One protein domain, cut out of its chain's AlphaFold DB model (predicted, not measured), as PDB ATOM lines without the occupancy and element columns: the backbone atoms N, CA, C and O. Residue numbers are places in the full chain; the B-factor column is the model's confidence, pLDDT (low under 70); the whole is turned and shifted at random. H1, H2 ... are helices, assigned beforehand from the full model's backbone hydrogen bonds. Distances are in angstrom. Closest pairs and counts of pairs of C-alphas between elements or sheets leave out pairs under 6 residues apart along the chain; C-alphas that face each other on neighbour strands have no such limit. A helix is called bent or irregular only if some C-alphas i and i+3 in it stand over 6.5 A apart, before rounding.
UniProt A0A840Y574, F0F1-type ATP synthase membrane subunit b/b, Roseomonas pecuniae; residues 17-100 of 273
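Overview. This is residues 17 to 100 of the 273 residues of the protein "F0F1-type ATP synthase membrane subunit b/b" of Roseomonas pecuniae (UniProt A0A840Y574). Two long helices make an open, flat, three-sided frame: H1 is one long side, arm H2a of the bent helix H2 is the short side, and arm H2b folds back as the other long side. The middle is empty. The printed part has 84 residues, with two named helices, H1 then H2, and no named strand: all helix. It is extended, radius of gyration of the C-alphas 21.9 A, spanning 55 by 41 by 14 A.

Along the chain. Find C-alpha 17 at (211.967, 184.831, 144.862); from there H1, residues 17 to 52, runs 48.6 A, with a kink of 29 degrees near residue 46. H2, residues 55 to 96, was assigned as one helix by its hydrogen bonds but is bent: C-alphas 72 and 75 are 7.1 A apart. Its arm H2a, residues 55 to 72, runs 25.9 A; H2b, residues 75 to 96, runs 32.2 A to C-alpha 96 at (201.992, 206.436, 155.225).

Arrangement. H1 and H2a meet only through their tight link, residues 53 and 54. H2a and H2b are about perpendicular, at 88 degrees. H1 and H2b are apart. Every O i to N i+4 pair is within hydrogen-bond range in H1, against 12 of 14 in H2a and 15 of 18 in H2b.

Size, cuts and confidence. The C-alphas farthest apart, of Ala 17 and Gly 68, are 55.4 A apart. The printed part has no cut, and residues 17 to 100 stand free. Look for pLDDT under 70 at residues 18, 69 to 82, 92 and 94 to 100.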
ATOM      1  N   ALA A  17     211.963 185.490 143.553       71.94
ATOM      2  CA  ALA A  17     211.967 184.831 144.862       71.94
ATOM      3  C   ALA A  17     210.735 185.212 145.709       71.94
ATOM      4  O   ALA A  17     210.037 184.352 146.241       71.94
ATOM      5  N   MET A  18     210.372 186.502 145.735       69.38
ATOM      6  CA  MET A  18     209.216 186.980 146.505       69.38
ATOM      7  C   MET A  18     207.868 186.467 145.959       69.38
ATOM      8  O   MET A  18     206.899 186.340 146.706       69.38
ATOM      9  N   ARG A  19     207.786 186.151 144.657       78.62
ATOM     10  CA  ARG A  19     206.589 185.552 144.044       78.62
ATOM     11  C   ARG A  19     206.477 184.061 144.340       78.62
ATOM     12  O   ARG A  19     205.359 183.595 144.533       78.62
ATOM     13  N   GLU A  20     207.590 183.337 144.399       81.25
ATOM     14  CA  GLU A  20     207.603 181.919 144.779       81.25
ATOM     15  C   GLU A  20     207.186 181.730 146.242       81.25
ATOM     16  O   GLU A  20     206.324 180.897 146.524       81.25
ATOM     17  N   ASP A  21     207.681 182.574 147.151       82.25
ATOM     18  CA  ASP A  21     207.261 182.561 148.559       82.25
ATOM     19  C   ASP A  21     205.777 182.921 148.719       82.25
ATOM     20  O   ASP A  21     205.039 182.261 149.461       82.25
ATOM     21  N   ALA A  22     205.303 183.931 147.980       80.81
ATOM     22  CA  ALA A  22     203.894 184.319 147.980       80.81
ATOM     23  C   ALA A  22     202.988 183.212 147.415       80.81
ATOM     24  O   ALA A  22     201.919 182.956 147.969       80.81
ATOM     25  N   GLN A  23     203.408 182.528 146.348       85.69
ATOM     26  CA  GLN A  23     202.669 181.399 145.783       85.69
ATOM     27  C   GLN A  23     202.657 180.210 146.741       85.69
ATOM     28  O   GLN A  23     201.594 179.639 146.971       85.69
ATOM     29  N   ALA A  24     203.785 179.887 147.375       86.12
ATOM     30  CA  ALA A  24     203.861 178.814 148.361       86.12
ATOM     31  C   ALA A  24     202.963 179.088 149.581       86.12
ATOM     32  O   ALA A  24     202.268 178.187 150.061       86.12
ATOM     33  N   ALA A  25     202.930 180.333 150.067       82.75
ATOM     34  CA  ALA A  25     202.022 180.753 151.130       82.75
ATOM     35  C   ALA A  25     200.552 180.686 150.681       82.75
ATOM     36  O   ALA A  25     199.717 180.132 151.399       82.75
ATOM     37  N   ALA A  26     200.242 181.169 149.476       86.88
ATOM     38  CA  ALA A  26     198.898 181.115 148.910       86.88
ATOM     39  C   ALA A  26     198.400 179.671 148.753       86.88
ATOM     40  O   ALA A  26     197.266 179.382 149.128       86.88
ATOM     41  N   SER A  27     199.242 178.743 148.290       88.69
ATOM     42  CA  SER A  27     198.882 177.328 148.151       88.69
ATOM     43  C   SER A  27     198.584 176.666 149.496       88.69
ATOM     44  O   SER A  27     197.639 175.886 149.594       88.69
ATOM     45  N   ARG A  28     199.340 176.995 150.555       87.44
ATOM     46  CA  ARG A  28     199.070 176.481 151.911       87.44
ATOM     47  C   ARG A  28     197.753 177.010 152.467       87.44
ATOM     48  O   ARG A  28     196.980 176.244 153.037       87.44
ATOM     49  N   ILE A  29     197.484 178.300 152.265       85.50
ATOM     50  CA  ILE A  29     196.213 178.916 152.658       85.50
ATOM     51  C   ILE A  29     195.066 178.295 151.864       85.50
ATOM     52  O   ILE A  29     194.044 177.967 152.449       85.50
ATOM     53  N   GLN A  30     195.232 178.072 150.561       87.62
ATOM     54  CA  GLN A  30     194.202 177.481 149.711       87.62
ATOM     55  C   GLN A  30     193.909 176.022 150.087       87.62
ATOM     56  O   GLN A  30     192.744 175.627 150.106       87.62
ATOM     57  N   ALA A  31     194.935 175.245 150.447       87.31
ATOM     58  CA  ALA A  31     194.773 173.879 150.937       87.31
ATOM     59  C   ALA A  31     193.998 173.840 152.265       87.31
ATOM     60  O   ALA A  31     192.998 173.132 152.369       87.31
ATOM     61  N   GLY A  32     194.393 174.658 153.249       85.06
ATOM     62  CA  GLY A  32     193.683 174.748 154.532       85.06
ATOM     63  C   GLY A  32     192.275 175.339 154.404       85.06
ATOM     64  O   GLY A  32     191.341 174.882 155.060       85.06
ATOM     65  N   ALA A  33     192.092 176.314 153.511       85.88
ATOM     66  CA  ALA A  33     190.796 176.918 153.227       85.88
ATOM     67  C   ALA A  33     189.843 175.936 152.541       85.88
ATOM     68  O   ALA A  33     188.653 175.991 152.818       85.88
ATOM     69  N   GLY A  34     190.330 175.038 151.678       88.31
ATOM     70  CA  GLY A  34     189.501 174.013 151.040       88.31
ATOM     71  C   GLY A  34     188.902 173.032 152.049       88.31
ATOM     72  O   GLY A  34     187.703 172.757 152.004       88.31
ATOM     73  N   GLU A  35     189.713 172.569 153.000       87.88
ATOM     74  CA  GLU A  35     189.274 171.648 154.056       87.88
ATOM     75  C   GLU A  35     188.312 172.327 155.043       87.88
ATOM     76  O   GLU A  35     187.227 171.813 155.322       87.88
ATOM     77  N   ALA A  36     188.654 173.538 155.495       86.88
ATOM     78  CA  ALA A  36     187.787 174.333 156.359       86.88
ATOM     79  C   ALA A  36     186.476 174.723 155.655       86.88
ATOM     80  O   ALA A  36     185.405 174.654 156.254       86.88
ATOM     81  N   ALA A  37     186.526 175.088 154.369       89.62
ATOM     82  CA  ALA A  37     185.335 175.423 153.594       89.62
ATOM     83  C   ALA A  37     184.398 174.224 153.431       89.62
ATOM     84  O   ALA A  37     183.187 174.426 153.403       89.62
ATOM     85  N   GLY A  38     184.925 172.998 153.346       91.75
ATOM     86  CA  GLY A  38     184.114 171.779 153.342       91.75
ATOM     87  C   GLY A  38     183.283 171.644 154.620       91.75
ATOM     88  O   GLY A  38     182.058 171.564 154.550       91.75
ATOM     89  N   GLN A  39     183.936 171.733 155.782       90.75
ATOM     90  CA  GLN A  39     183.278 171.625 157.094       90.75
ATOM     91  C   GLN A  39     182.290 172.771 157.349       90.75
ATOM     92  O   GLN A  39     181.186 172.561 157.856       90.75
ATOM     93  N   VAL A  40     182.666 173.994 156.959       90.88
ATOM     94  CA  VAL A  40     181.788 175.163 157.064       90.88
ATOM     95  C   VAL A  40     180.568 174.992 156.172       90.88
ATOM     96  O   VAL A  40     179.471 175.266 156.632       90.88
ATOM     97  N   ARG A  41     180.709 174.509 154.929       92.06
ATOM     98  CA  ARG A  41     179.560 174.285 154.034       92.06
ATOM     99  C   ARG A  41     178.598 173.239 154.572       92.06
ATOM    100  O   ARG A  41     177.400 173.452 154.467       92.06
ATOM    101  N   GLU A  42     179.094 172.145 155.141       91.12
ATOM    102  CA  GLU A  42     178.244 171.091 155.711       91.12
ATOM    103  C   GLU A  42     177.476 171.581 156.945       91.12
ATOM    104  O   GLU A  42     176.258 171.404 157.050       91.12
ATOM    105  N   THR A  43     178.172 172.295 157.835       90.62
ATOM    106  CA  THR A  43     177.552 172.923 159.010       90.62
ATOM    107  C   THR A  43     176.542 173.989 158.587       90.62
ATOM    108  O   THR A  43     175.448 174.067 159.137       90.62
ATOM    109  N   LEU A  44     176.891 174.797 157.582       90.50
ATOM    110  CA  LEU A  44     176.039 175.861 157.069       90.50
ATOM    111  C   LEU A  44     174.820 175.304 156.340       90.50
ATOM    112  O   LEU A  44     173.756 175.875 156.497       90.50
ATOM    113  N   ALA A  45     174.945 174.211 155.582       90.56
ATOM    114  CA  ALA A  45     173.812 173.558 154.930       90.56
ATOM    115  C   ALA A  45     172.798 173.072 155.974       90.56
ATOM    116  O   ALA A  45     171.639 173.467 155.924       90.56
ATOM    117  N   SER A  46     173.272 172.345 156.990       87.81
ATOM    118  CA  SER A  46     172.421 171.864 158.088       87.81
ATOM    119  C   SER A  46     171.752 173.020 158.844       87.81
ATOM    120  O   SER A  46     170.546 173.014 159.073       87.81
ATOM    121  N   ALA A  47     172.520 174.064 159.172       87.12
ATOM    122  CA  ALA A  47     171.987 175.247 159.839       87.12
ATOM    123  C   ALA A  47     171.041 176.063 158.939       87.12
ATOM    124  O   ALA A  47     170.106 176.679 159.445       87.12
ATOM    125  N   ALA A  48     171.267 176.092 157.625       87.88
ATOM    126  CA  ALA A  48     170.437 176.820 156.672       87.88
ATOM    127  C   ALA A  48     169.067 176.162 156.497       87.88
ATOM    128  O   ALA A  48     168.081 176.888 156.400       87.88
ATOM    129  N   ASP A  49     168.979 174.831 156.506       86.50
ATOM    130  CA  ASP A  49     167.697 174.115 156.488       86.50
ATOM    131  C   ASP A  49     166.843 174.471 157.722       86.50
ATOM    132  O   ASP A  49     165.662 174.816 157.609       86.50
ATOM    133  N   GLU A  50     167.457 174.494 158.908       82.50
ATOM    134  CA  GLU A  50     166.780 174.888 160.150       82.50
ATOM    135  C   GLU A  50     166.432 176.387 160.188       82.50
ATOM    136  O   GLU A  50     165.341 176.773 160.619       82.50
ATOM    137  N   ALA A  51     167.339 177.246 159.713       80.31
ATOM    138  CA  ALA A  51     167.157 178.694 159.710       80.31
ATOM    139  C   ALA A  51     166.130 179.156 158.670       80.31
ATOM    140  O   ALA A  51     165.368 180.082 158.951       80.31
ATOM    141  N   SER A  52     166.049 178.504 157.505       81.19
ATOM    142  CA  SER A  52     165.098 178.862 156.437       81.19
ATOM    143  C   SER A  52     163.651 178.790 156.921       81.19
ATOM    144  O   SER A  52     162.832 179.622 156.547       81.19
ATOM    145  N   THR A  53     163.351 177.864 157.835       81.31
ATOM    146  CA  THR A  53     162.008 177.704 158.415       81.31
ATOM    147  C   THR A  53     161.658 178.802 159.432       81.31
ATOM    148  O   THR A  53     160.486 179.059 159.675       81.31
ATOM    149  N   ARG A  54     162.656 179.477 160.022       80.44
ATOM    150  CA  ARG A  54     162.471 180.529 161.046       80.44
ATOM    151  C   ARG A  54     162.923 181.917 160.594       80.44
ATOM    152  O   ARG A  54     163.010 182.829 161.411       80.44
ATOM    153  N   THR A  55     163.263 182.084 159.317       84.31
ATOM    154  CA  THR A  55     163.910 183.310 158.831       84.31
ATOM    155  C   THR A  55     163.017 184.532 159.028       84.31
ATOM    156  O   THR A  55     163.507 185.555 159.491       84.31
ATOM    157  N   GLU A  56     161.718 184.422 158.748       81.75
ATOM    158  CA  GLU A  56     160.781 185.548 158.876       81.75
ATOM    159  C   GLU A  56     160.640 186.003 160.340       81.75
ATOM    160  O   GLU A  56     160.875 187.170 160.648       81.75
ATOM    161  N   GLU A  57     160.401 185.069 161.264       83.81
ATOM    162  CA  GLU A  57     160.270 185.361 162.700       83.81
ATOM    163  C   GLU A  57     161.558 185.943 163.307       83.81
ATOM    164  O   GLU A  57     161.519 186.843 164.147       83.81
ATOM    165  N   LEU A  58     162.720 185.438 162.878       83.75
ATOM    166  CA  LEU A  58     164.017 185.934 163.337       83.75
ATOM    167  C   LEU A  58     164.315 187.335 162.805       83.75
ATOM    168  O   LEU A  58     164.882 188.143 163.540       83.75
ATOM    169  N   VAL A  59     163.948 187.628 161.555       85.81
ATOM    170  CA  VAL A  59     164.137 188.953 160.954       85.81
ATOM    171  C   VAL A  59     163.281 189.989 161.673       85.81
ATOM    172  O   VAL A  59     163.806 191.040 162.044       85.81
ATOM    173  N   ASP A  60     162.013 189.684 161.945       85.44
ATOM    174  CA  ASP A  60     161.120 190.605 162.652       85.44
ATOM    175  C   ASP A  60     161.589 190.853 164.092       85.44
ATOM    176  O   ASP A  60     161.734 192.001 164.519       85.44
ATOM    177  N   ALA A  61     161.953 189.793 164.820       84.06
ATOM    178  CA  ALA A  61     162.472 189.911 166.182       84.06
ATOM    179  C   ALA A  61     163.835 190.626 166.255       84.06
ATOM    180  O   ALA A  61     164.156 191.266 167.264       84.06
ATOM    181  N   ALA A  62     164.670 190.494 165.220       85.06
ATOM    182  CA  ALA A  62     165.928 191.222 165.108       85.06
ATOM    183  C   ALA A  62     165.686 192.701 164.799       85.06
ATOM    184  O   ALA A  62     166.350 193.554 165.385       85.06
ATOM    185  N   ARG A  63     164.723 193.007 163.924       83.56
ATOM    186  CA  ARG A  63     164.340 194.375 163.581       83.56
ATOM    187  C   ARG A  63     163.808 195.128 164.795       83.56
ATOM    188  O   ARG A  63     164.305 196.210 165.076       83.56
ATOM    189  N   GLU A  64     162.887 194.536 165.548       84.44
ATOM    190  CA  GLU A  64     162.322 195.153 166.756       84.44
ATOM    191  C   GLU A  64     163.411 195.448 167.805       84.44
ATOM    192  O   GLU A  64     163.488 196.547 168.359       84.44
ATOM    193  N   ARG A  65     164.337 194.502 168.018       81.50
ATOM    194  CA  ARG A  65     165.493 194.716 168.905       81.50
ATOM    195  C   ARG A  65     166.459 195.774 168.378       81.50
ATOM    196  O   ARG A  65     167.002 196.538 169.171       81.50
ATOM    197  N   ALA A  66     166.702 195.810 167.071       79.69
ATOM    198  CA  ALA A  66     167.585 196.792 166.456       79.69
ATOM    199  C   ALA A  66     167.007 198.209 166.556       79.69
ATOM    200  O   ALA A  66     167.746 199.134 166.878       79.69
ATOM    201  N   GLU A  67     165.700 198.371 166.335       78.50
ATOM    202  CA  GLU A  67     164.996 199.649 166.489       78.50
ATOM    203  C   GLU A  67     165.083 200.150 167.943       78.50
ATOM    204  O   GLU A  67     165.448 201.303 168.165       78.50
ATOM    205  N   GLY A  68     164.889 199.272 168.937       73.50
ATOM    206  CA  GLY A  68     165.053 199.628 170.355       73.50
ATOM    207  C   GLY A  68     166.489 200.011 170.744       73.50
ATOM    208  O   GLY A  68     166.710 201.001 171.441       73.50
ATOM    209  N   LEU A  69     167.489 199.272 170.252       69.69
ATOM    210  CA  LEU A  69     168.905 199.546 170.537       69.69
ATOM    211  C   LEU A  69     169.445 200.781 169.802       69.69
ATOM    212  O   LEU A  69     170.397 201.403 170.275       69.69
ATOM    213  N   ALA A  70     168.881 201.139 168.646       68.75
ATOM    214  CA  ALA A  70     169.324 202.290 167.865       68.75
ATOM    215  C   ALA A  70     169.023 203.626 168.564       68.75
ATOM    216  O   ALA A  70     169.831 204.555 168.472       68.75
ATOM    217  N   GLU A  71     167.899 203.711 169.279       66.44
ATOM    218  CA  GLU A  71     167.507 204.910 170.028       66.44
ATOM    219  C   GLU A  71     168.355 205.091 171.300       66.44
ATOM    220  O   GLU A  71     168.871 206.181 171.552       66.44
ATOM    221  N   GLU A  72     168.615 204.018 172.057       67.00
ATOM    222  CA  GLU A  72     169.432 204.079 173.285       67.00
ATOM    223  C   GLU A  72     170.949 204.105 173.013       67.00
ATOM    224  O   GLU A  72     171.729 204.700 173.761       67.00
ATOM    225  N   GLY A  73     171.397 203.475 171.924       62.41
ATOM    226  CA  GLY A  73     172.812 203.285 171.614       62.41
ATOM    227  C   GLY A  73     173.486 204.466 170.916       62.41
ATOM    228  O   GLY A  73     174.713 204.569 170.959       62.41
ATOM    229  N   LYS A  74     172.725 205.377 170.291       65.00
ATOM    230  CA  LYS A  74     173.271 206.457 169.443       65.00
ATOM    231  C   LYS A  74     174.233 207.389 170.187       65.00
ATOM    232  O   LYS A  74     175.310 207.689 169.675       65.00
ATOM    233  N   ALA A  75     173.874 207.814 171.399       64.50
ATOM    234  CA  ALA A  75     174.700 208.725 172.194       64.50
ATOM    235  C   ALA A  75     175.965 208.035 172.740       64.50
ATOM    236  O   ALA A  75     177.066 208.573 172.633       64.50
ATOM    237  N   ALA A  76     175.834 206.805 173.248       65.94
ATOM    238  CA  ALA A  76     176.959 206.033 173.780       65.94
ATOM    239  C   ALA A  76     177.928 205.542 172.686       65.94
ATOM    240  O   ALA A  76     179.122 205.364 172.939       65.94
ATOM    241  N   ALA A  77     177.434 205.316 171.467       61.97
ATOM    242  CA  ALA A  77     178.257 204.943 170.319       61.97
ATOM    243  C   ALA A  77     179.095 206.123 169.801       61.97
ATOM    244  O   ALA A  77     180.258 205.921 169.456       61.97
ATOM    245  N   ALA A  78     178.548 207.345 169.797       64.50
ATOM    246  CA  ALA A  78     179.254 208.542 169.331       64.50
ATOM    247  C   ALA A  78     180.508 208.859 170.173       64.50
ATOM    248  O   ALA A  78     181.576 209.121 169.620       64.50
ATOM    249  N   GLU A  79     180.404 208.747 171.500       67.12
ATOM    250  CA  GLU A  79     181.523 208.914 172.443       67.12
ATOM    251  C   GLU A  79     182.658 207.903 172.182       67.12
ATOM    252  O   GLU A  79     183.837 208.258 172.127       67.12
ATOM    253  N   ARG A  80     182.314 206.630 171.935       66.19
ATOM    254  CA  ARG A  80     183.299 205.562 171.682       66.19
ATOM    255  C   ARG A  80     183.915 205.634 170.282       66.19
ATOM    256  O   ARG A  80     185.072 205.252 170.104       66.19
ATOM    257  N   ALA A  81     183.175 206.148 169.301       66.56
ATOM    258  CA  ALA A  81     183.646 206.295 167.926       66.56
ATOM    259  C   ALA A  81     184.798 207.310 167.803       66.56
ATOM    260  O   ALA A  81     185.734 207.072 167.041       66.56
ATOM    261  N   SER A  82     184.782 208.393 168.591       69.25
ATOM    262  CA  SER A  82     185.853 209.407 168.599       69.25
ATOM    263  C   SER A  82     187.208 208.830 169.042       69.25
ATOM    264  O   SER A  82     188.242 209.049 168.398       69.25
ATOM    265  N   GLY A  83     187.203 208.001 170.094       73.94
ATOM    266  CA  GLY A  83     188.405 207.309 170.569       73.94
ATOM    267  C   GLY A  83     188.967 206.321 169.541       73.94
ATOM    268  O   GLY A  83     190.179 206.251 169.339       73.94
ATOM    269  N   PHE A  84     188.092 205.610 168.826       73.94
ATOM    270  CA  PHE A  84     188.497 204.665 167.783       73.94
ATOM    271  C   PHE A  84     189.047 205.365 166.531       73.94
ATOM    272  O   PHE A  84     190.076 204.954 165.996       73.94
ATOM    273  N   ALA A  85     188.420 206.464 166.098       71.44
ATOM    274  CA  ALA A  85     188.895 207.269 164.973       71.44
ATOM    275  C   ALA A  85     190.300 207.846 165.227       71.44
ATOM    276  O   ALA A  85     191.140 207.849 164.326       71.44
ATOM    277  N   THR A  86     190.573 208.270 166.464       76.38
ATOM    278  CA  THR A  86     191.895 208.765 166.881       76.38
ATOM    279  C   THR A  86     192.957 207.663 166.811       76.38
ATOM    280  O   THR A  86     194.043 207.886 166.279       76.38
ATOM    281  N   ALA A  87     192.634 206.450 167.273       77.69
ATOM    282  CA  ALA A  87     193.539 205.304 167.194       77.69
ATOM    283  C   ALA A  87     193.832 204.879 165.742       77.69
ATOM    284  O   ALA A  87     194.977 204.587 165.403       77.69
ATOM    285  N   ILE A  88     192.816 204.892 164.871       72.50
ATOM    286  CA  ILE A  88     192.987 204.603 163.440       72.50
ATOM    287  C   ILE A  88     193.875 205.648 162.768       72.50
ATOM    288  O   ILE A  88     194.719 205.285 161.955       72.50
ATOM    289  N   ARG A  89     193.700 206.936 163.092       75.44
ATOM    290  CA  ARG A  89     194.497 208.008 162.488       75.44
ATOM    291  C   ARG A  89     195.978 207.876 162.838       75.44
ATOM    292  O   ARG A  89     196.796 207.903 161.931       75.44
ATOM    293  N   HIS A  90     196.298 207.581 164.099       77.31
ATOM    294  CA  HIS A  90     197.671 207.271 164.509       77.31
ATOM    295  C   HIS A  90     198.266 206.067 163.764       77.31
ATOM    296  O   HIS A  90     199.393 206.138 163.288       77.31
ATOM    297  N   ALA A  91     197.501 204.984 163.602       71.50
ATOM    298  CA  ALA A  91     197.967 203.816 162.855       71.50
ATOM    299  C   ALA A  91     198.157 204.097 161.350       71.50
ATOM    300  O   ALA A  91     199.007 203.482 160.708       71.50
ATOM    301  N   ALA A  92     197.362 205.003 160.775       66.44
ATOM    302  CA  ALA A  92     197.488 205.419 159.380       66.44
ATOM    303  C   ALA A  92     198.711 206.322 159.155       66.44
ATOM    304  O   ALA A  92     199.425 206.117 158.172       66.44
ATOM    305  N   ASP A  93     198.980 207.253 160.076       75.12
ATOM    306  CA  ASP A  93     200.168 208.117 160.042       75.12
ATOM    307  C   ASP A  93     201.463 207.280 160.101       75.12
ATOM    308  O   ASP A  93     202.407 207.537 159.351       75.12
ATOM    309  N   ASP A  94     201.479 206.207 160.902       69.75
ATOM    310  CA  ASP A  94     202.594 205.249 160.955       69.75
ATOM    311  C   ASP A  94     202.768 204.456 159.639       69.75
ATOM    312  O   ASP A  94     203.877 204.053 159.273       69.75
ATOM    313  N   LEU A  95     201.681 204.233 158.892       61.78
ATOM    314  CA  LEU A  95     201.684 203.432 157.665       61.78
ATOM    315  C   LEU A  95     202.013 204.249 156.403       61.78
ATOM    316  O   LEU A  95     202.582 203.697 155.455       61.78
ATOM    317  N   GLU A  96     201.715 205.554 156.374       64.19
ATOM    318  CA  GLU A  96     201.992 206.436 155.225       64.19
ATOM    319  C   GLU A  96     203.502 206.544 154.926       64.19
ATOM    320  O   GLU A  96     203.894 206.678 153.766       64.19
ATOM    321  N   GLY A  97     204.362 206.340 155.932       64.44
ATOM    322  CA  GLY A  97     205.817 206.249 155.754       64.44
ATOM    323  C   GLY A  97     206.311 204.991 155.020       64.44
ATOM    324  O   GLY A  97     207.456 204.960 154.571       64.44
ATOM    325  N   SER A  98     205.472 203.958 154.872       64.44
ATOM    326  CA  SER A  98     205.908 202.617 154.455       64.44
ATOM    327  C   SER A  98     205.562 202.249 153.007       64.44
ATOM    328  O   SER A  98     206.234 201.393 152.429       64.44
ATOM    329  N   SER A  99     204.509 202.816 152.396       60.09
ATOM    330  CA  SER A  99     204.055 202.397 151.050       60.09
ATOM    331  C   SER A  99     203.105 203.395 150.347       60.09
ATOM    332  O   SER A  99     201.905 203.412 150.634       60.09
ATOM    333  N   PRO A 100     203.578 204.141 149.328       66.88
ATOM    334  CA  PRO A 100     202.764 205.092 148.551       66.88
ATOM    335  C   PRO A 100     201.589 204.459 147.781       66.88
ATOM    336  O   PRO A 100     200.554 205.092 147.568       66.88
TER     337      PRO A 100